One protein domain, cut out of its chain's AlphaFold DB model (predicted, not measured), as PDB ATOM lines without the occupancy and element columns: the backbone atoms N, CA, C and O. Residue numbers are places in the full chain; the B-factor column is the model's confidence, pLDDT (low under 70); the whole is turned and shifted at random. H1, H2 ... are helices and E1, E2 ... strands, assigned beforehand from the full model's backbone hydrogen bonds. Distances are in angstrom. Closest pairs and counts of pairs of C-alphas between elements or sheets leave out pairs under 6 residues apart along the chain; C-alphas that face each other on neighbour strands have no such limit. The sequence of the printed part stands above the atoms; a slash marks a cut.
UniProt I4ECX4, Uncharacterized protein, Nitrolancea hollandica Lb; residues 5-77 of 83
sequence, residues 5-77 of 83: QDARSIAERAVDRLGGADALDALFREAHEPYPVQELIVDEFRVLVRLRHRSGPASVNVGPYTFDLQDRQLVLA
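What this domain is: This is residues 5 to 77 of the 83 residues of an uncharacterized protein of Nitrolancea hollandica Lb (UniProt I4ECX4). A five-stranded antiparallel sheet, strongly twisted, curls round one helix, H1, which fills its hollow side; a shorter helix, H2, only grazes the sheet with residues 21 to 25. The link from H2 to E1, residues 27 to 36, loops round at the end of the longest axis away from Gln 5. The printed part has 73 residues, with two named helices followed by five strands, and the class is mixed, helices and strands. The sheet's order is E1 E2 E3 E4 E5, a meander, each strand the antiparallel neighbour of the one before. The whole is compact, with a radius of gyration of the C-alphas of 11.3 A and spans of 33 by 22 by 22 A.

How they stand to each other: H1, residues 5 to 17, is on the sheet of E1, residues 37 to 42, E2, residues 45 to 50, E3, residues 59 to 62, E4, residues 65 to 70, and E5, residues 73 to 76. With H1 on one face of the sheet there are two layers, helix and sheet. The closest C-alphas of H1 and E3 are those of Ala 7 and Val 62, 5.8 A apart; those of H1 and E1 are Ile 10 and Val 42, 6.4 A apart. H2, residues 20 to 26, is close to H1 but not clearly touching it, the closest C-alphas being those of Val 15 and Ala 21, 6.1 A apart; the two run the same way at a steep tilt of 59 degrees. In H1 and H2 every O i to N i+4 pair is within hydrogen-bond range. Each strand forms a hairpin with the next. Within hydrogen-bond range are N 40 and O 47 of E1 and E2, 2.9 A; N 50 and O 59 of E2 and E3, 2.8 A; N 60 and O 67 of E3 and E4, 2.8 A; and N 68 and O 75 of E4 and E5, 2.8 A. The edge strands E1 and E5 are apart, and their lines differ by a twist of 91 degrees across the sheet.

Where its parts are: H1 begins at C-alpha 5 (7.529, 33.681, 21.286) and is 18.5 A long; H2 is 10.0 A. E1 is 15.3 A long, from C-alpha 37 at (19.563, 28.985, 2.502), E2 is 16.0 A, E3 10.1 A and E4 15.6 A. E5, 9.7 A, ends at C-alpha 76 (4.301, 29.170, 12.666).

The domain as a whole: The two C-alphas farthest apart are those of Gln 5 and His 32, 34.8 A. The printed part has no cut, and no link is long. The mean pLDDT of the printed part is 84.1; residues 26 to 36 are under 70.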
ATOM      1  N   GLN A   5       7.564  32.221  21.339       94.56
ATOM      2  CA  GLN A   5       7.529  33.681  21.286       94.56
ATOM      3  C   GLN A   5       8.932  34.277  21.098       94.56
ATOM      4  O   GLN A   5       9.107  35.190  20.286       94.56
ATOM      5  N   ASP A   6       9.934  33.734  21.793       94.94
ATOM      6  CA  ASP A   6      11.330  34.142  21.606       94.94
ATOM      7  C   ASP A   6      11.813  33.775  20.200       94.94
ATOM      8  O   ASP A   6      12.431  34.592  19.520       94.94
ATOM      9  N   ALA A   7      11.477  32.571  19.725       94.44
ATOM     10  CA  ALA A   7      11.818  32.113  18.384       94.44
ATOM     11  C   ALA A   7      11.188  32.992  17.296       94.44
ATOM     12  O   ALA A   7      11.875  33.343  16.336       94.44
ATOM     13  N   ARG A   8       9.924  33.409  17.464       95.12
ATOM     14  CA  ARG A   8       9.258  34.361  16.562       95.12
ATOM     15  C   ARG A   8       9.981  35.706  16.570       95.12
ATOM     16  O   ARG A   8      10.333  36.200  15.507       95.12
ATOM     17  N   SER A   9      10.302  36.234  17.749       95.88
ATOM     18  CA  SER A   9      11.020  37.512  17.889       95.88
ATOM     19  C   SER A   9      12.427  37.469  17.269       95.88
ATOM     20  O   SER A   9      12.937  38.464  16.754       95.88
ATOM     21  N   ILE A  10      13.105  36.319  17.324       95.94
ATOM     22  CA  ILE A  10      14.397  36.093  16.658       95.94
ATOM     23  C   ILE A  10      14.215  36.009  15.138       95.94
ATOM     24  O   ILE A  10      14.994  36.610  14.397       95.94
ATOM     25  N   ALA A  11      13.190  35.295  14.671       94.50
ATOM     26  CA  ALA A  11      12.884  35.154  13.253       94.50
ATOM     27  C   ALA A  11      12.530  36.504  12.607       94.50
ATOM     28  O   ALA A  11      13.054  36.818  11.540       94.50
ATOM     29  N   GLU A  12      11.725  37.335  13.273       94.88
ATOM     30  CA  GLU A  12      11.394  38.700  12.835       94.88
ATOM     31  C   GLU A  12      12.661  39.547  12.673       94.88
ATOM     32  O   GLU A  12      12.898  40.138  11.623       94.88
ATOM     33  N   ARG A  13      13.562  39.508  13.659       95.00
ATOM     34  CA  ARG A  13      14.838  40.235  13.587       95.00
ATOM     35  C   ARG A  13      15.767  39.717  12.494       95.00
ATOM     36  O   ARG A  13      16.526  40.495  11.918       95.00
ATOM     37  N   ALA A  14      15.739  38.418  12.207       92.88
ATOM     38  CA  ALA A  14      16.474  37.854  11.083       92.88
ATOM     39  C   ALA A  14      15.936  38.387   9.747       92.88
ATOM     40  O   ALA A  14      16.723  38.806   8.902       92.88
ATOM     41  N   VAL A  15      14.609  38.436   9.589       91.31
ATOM     42  CA  VAL A  15      13.926  39.022   8.426       91.31
ATOM     43  C   VAL A  15      14.291  40.498   8.262       91.31
ATOM     44  O   VAL A  15      14.680  40.912   7.171       91.31
ATOM     45  N   ASP A  16      14.264  41.279   9.341       91.75
ATOM     46  CA  ASP A  16      14.621  42.702   9.310       91.75
ATOM     47  C   ASP A  16      16.076  42.932   8.886       91.75
ATOM     48  O   ASP A  16      16.361  43.814   8.073       91.75
ATOM     49  N   ARG A  17      17.014  42.100   9.363       89.56
ATOM     50  CA  ARG A  17      18.427  42.161   8.940       89.56
ATOM     51  C   ARG A  17      18.629  41.873   7.454       89.56
ATOM     52  O   ARG A  17      19.631  42.308   6.892       89.56
ATOM     53  N   LEU A  18      17.694  41.164   6.825       86.00
ATOM     54  CA  LEU A  18      17.693  40.884   5.390       86.00
ATOM     55  C   LEU A  18      16.935  41.937   4.567       86.00
ATOM     56  O   LEU A  18      16.718  41.744   3.373       86.00
ATOM     57  N   GLY A  19      16.565  43.065   5.179       86.56
ATOM     58  CA  GLY A  19      15.839  44.152   4.521       86.56
ATOM     59  C   GLY A  19      14.321  44.071   4.681       86.56
ATOM     60  O   GLY A  19      13.601  44.813   4.013       86.56
ATOM     61  N   GLY A  20      13.831  43.196   5.561       86.94
ATOM     62  CA  GLY A  20      12.416  43.037   5.874       86.94
ATOM     63  C   GLY A  20      11.691  42.038   4.971       86.94
ATOM     64  O   GLY A  20      12.232  41.509   3.997       86.94
ATOM     65  N   ALA A  21      10.422  41.785   5.300       84.62
ATOM     66  CA  ALA A  21       9.580  40.818   4.596       84.62
ATOM     67  C   ALA A  21       9.434  41.130   3.094       84.62
ATOM     68  O   ALA A  21       9.463  40.218   2.272       84.62
ATOM     69  N   ASP A  22       9.330  42.414   2.736       81.06
ATOM     70  CA  ASP A  22       9.213  42.853   1.341       81.06
ATOM     71  C   ASP A  22      10.484  42.569   0.532       81.06
ATOM     72  O   ASP A  22      10.398  42.135  -0.616       81.06
ATOM     73  N   ALA A  23      11.667  42.770   1.122       79.12
ATOM     74  CA  ALA A  23      12.931  42.453   0.462       79.12
ATOM     75  C   ALA A  23      13.075  40.941   0.254       79.12
ATOM     76  O   ALA A  23      13.463  40.504  -0.825       79.12
ATOM     77  N   LEU A  24      12.698  40.141   1.253       76.38
ATOM     78  CA  LEU A  24      12.716  38.680   1.169       76.38
ATOM     79  C   LEU A  24      11.764  38.119   0.107       76.38
ATOM     80  O   LEU A  24      12.133  37.172  -0.588       76.38
ATOM     81  N   ASP A  25      10.576  38.708  -0.059       71.75
ATOM     82  CA  ASP A  25       9.656  38.327  -1.139       71.75
ATOM     83  C   ASP A  25      10.162  38.818  -2.513       71.75
ATOM     84  O   ASP A  25      10.026  38.121  -3.517       71.75
ATOM     85  N   ALA A  26      10.834  39.977  -2.565       68.62
ATOM     86  CA  ALA A  26      11.396  40.550  -3.793       68.62
ATOM     87  C   ALA A  26      12.708  39.892  -4.271       68.62
ATOM     88  O   ALA A  26      12.992  39.916  -5.471       68.62
ATOM     89  N   LEU A  27      13.490  39.272  -3.376       64.75
ATOM     90  CA  LEU A  27      14.712  38.510  -3.694       64.75
ATOM     91  C   LEU A  27      14.434  37.244  -4.537       64.75
ATOM     92  O   LEU A  27      15.360  36.565  -4.975       64.75
ATOM     93  N   PHE A  28      13.163  36.963  -4.842       61.03
ATOM     94  CA  PHE A  28      12.674  35.955  -5.784       61.03
ATOM     95  C   PHE A  28      13.005  36.270  -7.267       61.03
ATOM     96  O   PHE A  28      12.143  36.249  -8.146       61.03
ATOM     97  N   ARG A  29      14.265  36.545  -7.608       52.94
ATOM     98  CA  ARG A  29      14.703  36.652  -9.011       52.94
ATOM     99  C   ARG A  29      15.889  35.739  -9.290       52.94
ATOM    100  O   ARG A  29      17.009  36.200  -9.399       52.94
ATOM    101  N   GLU A  30      15.605  34.442  -9.393       47.38
ATOM    102  CA  GLU A  30      15.875  33.605 -10.579       47.38
ATOM    103  C   GLU A  30      15.939  32.115 -10.217       47.38
ATOM    104  O   GLU A  30      16.579  31.667  -9.273       47.38
ATOM    105  N   ALA A  31      15.190  31.328 -10.984       47.31
ATOM    106  CA  ALA A  31      14.721  29.997 -10.629       47.31
ATOM    107  C   ALA A  31      15.694  28.859 -10.990       47.31
ATOM    108  O   ALA A  31      15.232  27.780 -11.384       47.31
ATOM    109  N   HIS A  32      17.007  29.094 -10.922       52.75
ATOM    110  CA  HIS A  32      18.023  28.137 -11.388       52.75
ATOM    111  C   HIS A  32      19.061  27.713 -10.348       52.75
ATOM    112  O   HIS A  32      19.796  26.765 -10.618       52.75
ATOM    113  N   GLU A  33      19.080  28.305  -9.153       52.69
ATOM    114  CA  GLU A  33      19.971  27.854  -8.081       52.69
ATOM    115  C   GLU A  33      19.262  26.944  -7.062       52.69
ATOM    116  O   GLU A  33      18.073  27.130  -6.773       52.69
ATOM    117  N   PRO A  34      19.966  25.930  -6.518       55.16
ATOM    118  CA  PRO A  34      19.449  25.111  -5.428       55.16
ATOM    119  C   PRO A  34      19.104  26.007  -4.234       55.16
ATOM    120  O   PRO A  34      19.905  26.863  -3.878       55.16
ATOM    121  N   TYR A  35      17.912  25.802  -3.653       61.59
ATOM    122  CA  TYR A  35      17.326  26.524  -2.511       61.59
ATOM    123  C   TYR A  35      18.344  27.365  -1.721       61.59
ATOM    124  O   TYR A  35      18.988  26.818  -0.822       61.59
ATOM    125  N   PRO A  36      18.506  28.666  -2.022       69.69
ATOM    126  CA  PRO A  36      19.437  29.492  -1.273       69.69
ATOM    127  C   PRO A  36      18.953  29.558   0.178       69.69
ATOM    128  O   PRO A  36      17.889  30.106   0.487       69.69
ATOM    129  N   VAL A  37      19.719  28.912   1.054       82.88
ATOM    130  CA  VAL A  37      19.563  28.985   2.502       82.88
ATOM    131  C   VAL A  37      20.600  29.969   2.997       82.88
ATOM    132  O   VAL A  37      21.802  29.757   2.831       82.88
ATOM    133  N   GLN A  38      20.129  31.044   3.609       86.50
ATOM    134  CA  GLN A  38      20.984  32.014   4.258       86.50
ATOM    135  C   GLN A  38      21.050  31.705   5.746       86.50
ATOM    136  O   GLN A  38      20.033  31.640   6.436       86.50
ATOM    137  N   GLU A  39      22.265  31.494   6.234       91.06
ATOM    138  CA  GLU A  39      22.523  31.264   7.645       91.06
ATOM    139  C   GLU A  39      22.937  32.562   8.329       91.06
ATOM    140  O   GLU A  39      23.789  33.303   7.838       91.06
ATOM    141  N   LEU A  40      22.325  32.826   9.477       91.50
ATOM    142  CA  LEU A  40      22.538  34.020  10.279       91.50
ATOM    143  C   LEU A  40      22.691  33.617  11.745       91.50
ATOM    144  O   LEU A  40      22.079  32.649  12.194       91.50
ATOM    145  N   ILE A  41      23.441  34.409  12.510       93.00
ATOM    146  CA  ILE A  41      23.411  34.348  13.974       93.00
ATOM    147  C   ILE A  41      22.651  35.569  14.500       93.00
ATOM    148  O   ILE A  41      23.033  36.717  14.245       93.00
ATOM    149  N   VAL A  42      21.569  35.326  15.236       92.50
ATOM    150  CA  VAL A  42      20.735  36.352  15.875       92.50
ATOM    151  C   VAL A  42      20.573  35.964  17.338       92.50
ATOM    152  O   VAL A  42      20.101  34.872  17.628       92.50
ATOM    153  N   ASP A  43      20.999  36.841  18.248       90.50
ATOM    154  CA  ASP A  43      20.984  36.600  19.697       90.50
ATOM    155  C   ASP A  43      21.583  35.246  20.104       90.50
ATOM    156  O   ASP A  43      21.000  34.508  20.885       90.50
ATOM    157  N   GLU A  44      22.743  34.899  19.536       91.12
ATOM    158  CA  GLU A  44      23.439  33.619  19.774       91.12
ATOM    159  C   GLU A  44      22.726  32.378  19.196       91.12
ATOM    160  O   GLU A  44      23.276  31.276  19.232       91.12
ATOM    161  N   PHE A  45      21.552  32.540  18.575       92.44
ATOM    162  CA  PHE A  45      20.840  31.468  17.887       92.44
ATOM    163  C   PHE A  45      21.178  31.430  16.401       92.44
ATOM    164  O   PHE A  45      21.194  32.448  15.704       92.44
ATOM    165  N   ARG A  46      21.394  30.211  15.904       94.19
ATOM    166  CA  ARG A  46      21.488  29.929  14.474       94.19
ATOM    167  C   ARG A  46      20.102  30.043  13.846       94.19
ATOM    168  O   ARG A  46      19.178  29.342  14.259       94.19
ATOM    169  N   VAL A  47      19.987  30.899  12.838       95.00
ATOM    170  CA  VAL A  47      18.770  31.131  12.064       95.00
ATOM    171  C   VAL A  47      19.024  30.755  10.613       95.00
ATOM    172  O   VAL A  47      19.993  31.216  10.013       95.00
ATOM    173  N   LEU A  48      18.153  29.923  10.044       93.50
ATOM    174  CA  LEU A  48      18.215  29.537   8.635       93.50
ATOM    175  C   LEU A  48      17.031  30.140   7.892       93.50
ATOM    176  O   LEU A  48      15.890  29.731   8.112       93.50
ATOM    177  N   VAL A  49      17.309  31.086   7.003       90.81
ATOM    178  CA  VAL A  49      16.309  31.715   6.142       90.81
ATOM    179  C   VAL A  49      16.350  31.044   4.781       90.81
ATOM    180  O   VAL A  49      17.343  31.106   4.062       90.81
ATOM    181  N   ARG A  50      15.255  30.386   4.428       87.50
ATOM    182  CA  ARG A  50      15.029  29.797   3.116       87.50
ATOM    183  C   ARG A  50      14.191  30.764   2.295       87.50
ATOM    184  O   ARG A  50      13.089  31.125   2.708       87.50
ATOM    185  N   LEU A  51      14.689  31.153   1.124       83.75
ATOM    186  CA  LEU A  51      13.920  31.997   0.212       83.75
ATOM    187  C   LEU A  51      12.701  31.256  -0.354       83.75
ATOM    188  O   LEU A  51      12.639  30.023  -0.381       83.75
ATOM    189  N   ARG A  52      11.722  32.035  -0.819       76.94
ATOM    190  CA  ARG A  52      10.497  31.525  -1.437       76.94
ATOM    191  C   ARG A  52      10.820  30.662  -2.655       76.94
ATOM    192  O   ARG A  52      11.677  31.004  -3.467       76.94
ATOM    193  N   HIS A  53      10.083  29.565  -2.815       75.56
ATOM    194  CA  HIS A  53      10.227  28.656  -3.946       75.56
ATOM    195  C   HIS A  53       8.865  28.319  -4.566       75.56
ATOM    196  O   HIS A  53       7.809  28.563  -3.991       75.56
ATOM    197  N   ARG A  54       8.861  27.703  -5.753       73.25
ATOM    198  CA  ARG A  54       7.622  27.257  -6.420       73.25
ATOM    199  C   ARG A  54       6.827  26.256  -5.568       73.25
ATOM    200  O   ARG A  54       5.619  26.152  -5.721       73.25
ATOM    201  N   SER A  55       7.517  25.524  -4.691       74.44
ATOM    202  CA  SER A  55       6.944  24.515  -3.793       74.44
ATOM    203  C   SER A  55       6.463  25.064  -2.447       74.44
ATOM    204  O   SER A  55       5.901  24.299  -1.670       74.44
ATOM    205  N   GLY A  56       6.674  26.350  -2.139       79.12
ATOM    206  CA  GLY A  56       6.218  26.910  -0.869       79.12
ATOM    207  C   GLY A  56       6.752  28.309  -0.541       79.12
ATOM    208  O   GLY A  56       7.627  28.829  -1.241       79.12
ATOM    209  N   PRO A  57       6.230  28.923   0.531       85.75
ATOM    210  CA  PRO A  57       6.651  30.247   0.977       85.75
ATOM    211  C   PRO A  57       8.125  30.263   1.404       85.75
ATOM    212  O   PRO A  57       8.750  29.214   1.598       85.75
ATOM    213  N   ALA A  58       8.680  31.468   1.555       86.69
ATOM    214  CA  ALA A  58       9.932  31.634   2.285       86.69
ATOM    215  C   ALA A  58       9.727  31.165   3.729       86.69
ATOM    216  O   ALA A  58       8.632  31.310   4.271       86.69
ATOM    217  N   SER A  59      10.761  30.608   4.351       91.19
ATOM    218  CA  SER A  59      10.663  30.138   5.729       91.19
ATOM    219  C   SER A  59      11.899  30.472   6.550       91.19
ATOM    220  O   SER A  59      13.009  30.553   6.031       91.19
ATOM    221  N   VAL A  60      11.706  30.677   7.848       93.19
ATOM    222  CA  VAL A  60      12.748  31.017   8.815       93.19
ATOM    223  C   VAL A  60      12.762  29.951   9.897       93.19
ATOM    224  O   VAL A  60      11.752  29.716  10.554       93.19
ATOM    225  N   ASN A  61      13.902  29.294  10.083       94.56
ATOM    226  CA  ASN A  61      14.072  28.241  11.079       94.56
ATOM    227  C   ASN A  61      14.914  28.770  12.237       94.56
ATOM    228  O   ASN A  61      16.021  29.262  12.010       94.56
ATOM    229  N   VAL A  62      14.404  28.634  13.460       94.44
ATOM    230  CA  VAL A  62      15.066  29.027  14.709       94.44
ATOM    231  C   VAL A  62      14.933  27.878  15.708       94.44
ATOM    232  O   VAL A  62      13.885  27.672  16.322       94.44
ATOM    233  N   GLY A  63      16.001  27.095  15.870       90.69
ATOM    234  CA  GLY A  63      15.958  25.886  16.697       90.69
ATOM    235  C   GLY A  63      14.878  24.904  16.203       90.69
ATOM    236  O   GLY A  63      14.940  24.511  15.040       90.69
ATOM    237  N   PRO A  64      13.908  24.493  17.046       91.62
ATOM    238  CA  PRO A  64      12.835  23.578  16.647       91.62
ATOM    239  C   PRO A  64      11.656  24.272  15.944       91.62
ATOM    240  O   PRO A  64      10.713  23.595  15.545       91.62
ATOM    241  N   TYR A  65      11.667  25.604  15.835       94.25
ATOM    242  CA  TYR A  65      10.560  26.370  15.273       94.25
ATOM    243  C   TYR A  65      10.847  26.751  13.825       94.25
ATOM    244  O   TYR A  65      11.902  27.307  13.516       94.25
ATOM    245  N   THR A  66       9.872  26.511  12.955       94.38
ATOM    246  CA  THR A  66       9.872  26.989  11.574       94.38
ATOM    247  C   THR A  66       8.719  27.963  11.404       94.38
ATOM    248  O   THR A  66       7.591  27.664  11.788       94.38
ATOM    249  N   PHE A  67       8.993  29.125  10.823       93.88
ATOM    250  CA  PHE A  67       7.993  30.136  10.502       93.88
ATOM    251  C   PHE A  67       7.949  30.346   8.994       93.88
ATOM    252  O   PHE A  67       8.981  30.612   8.385       93.88
ATOM    253  N   ASP A  68       6.769  30.254   8.400       92.31
ATOM    254  CA  ASP A  68       6.544  30.598   7.003       92.31
ATOM    255  C   ASP A  68       6.208  32.083   6.881       92.31
ATOM    256  O   ASP A  68       5.427  32.625   7.664       92.31
ATOM    257  N   LEU A  69       6.771  32.738   5.869       88.25
ATOM    258  CA  LEU A  69       6.426  34.108   5.524       88.25
ATOM    259  C   LEU A  69       5.173  34.106   4.638       88.25
ATOM    260  O   LEU A  69       5.232  33.727   3.465       88.25
ATOM    261  N   GLN A  70       4.044  34.529   5.202       87.38
ATOM    262  CA  GLN A  70       2.744  34.622   4.534       87.38
ATOM    263  C   GLN A  70       2.190  36.030   4.729       87.38
ATOM    264  O   GLN A  70       2.176  36.520   5.852       87.38
ATOM    265  N   ASP A  71       1.775  36.704   3.655       84.19
ATOM    266  CA  ASP A  71       1.228  38.071   3.715       84.19
ATOM    267  C   ASP A  71       2.069  39.039   4.575       84.19
ATOM    268  O   ASP A  71       1.544  39.864   5.321       84.19
ATOM    269  N   ARG A  72       3.403  38.934   4.464       82.62
ATOM    270  CA  ARG A  72       4.402  39.715   5.225       82.62
ATOM    271  C   ARG A  72       4.447  39.434   6.730       82.62
ATOM    272  O   ARG A  72       5.070  40.188   7.471       82.62
ATOM    273  N   GLN A  73       3.827  38.354   7.185       87.31
ATOM    274  CA  GLN A  73       3.830  37.918   8.575       87.31
ATOM    275  C   GLN A  73       4.505  36.554   8.715       87.31
ATOM    276  O   GLN A  73       4.400  35.695   7.840       87.31
ATOM    277  N   LEU A  74       5.206  36.358   9.832       90.38
ATOM    278  CA  LEU A  74       5.790  35.073  10.193       90.38
ATOM    279  C   LEU A  74       4.751  34.232  10.930       90.38
ATOM    280  O   LEU A  74       4.446  34.455  12.104       90.38
ATOM    281  N   VAL A  75       4.216  33.243  10.226       92.81
ATOM    282  CA  VAL A  75       3.232  32.298  10.751       92.81
ATOM    283  C   VAL A  75       3.962  31.016  11.112       92.81
ATOM    284  O   VAL A  75       4.775  30.536  10.327       92.81
ATOM    285  N   LEU A  76       3.707  30.455  12.298       93.19
ATOM    286  CA  LEU A  76       4.301  29.170  12.666       93.19
ATOM    287  C   LEU A  76       3.908  28.133  11.606       93.19
ATOM    288  O   LEU A  76       2.720  27.922  11.354       93.19
ATOM    289  N   ALA A  77       4.904  27.520  10.969       88.44
ATOM    290  CA  ALA A  77       4.658  26.450  10.029       88.44
ATOM    291  C   ALA A  77       4.034  25.310  10.828       88.44
ATOM    292  O   ALA A  77       4.638  24.800  11.776       88.44
TER     293      ALA A  77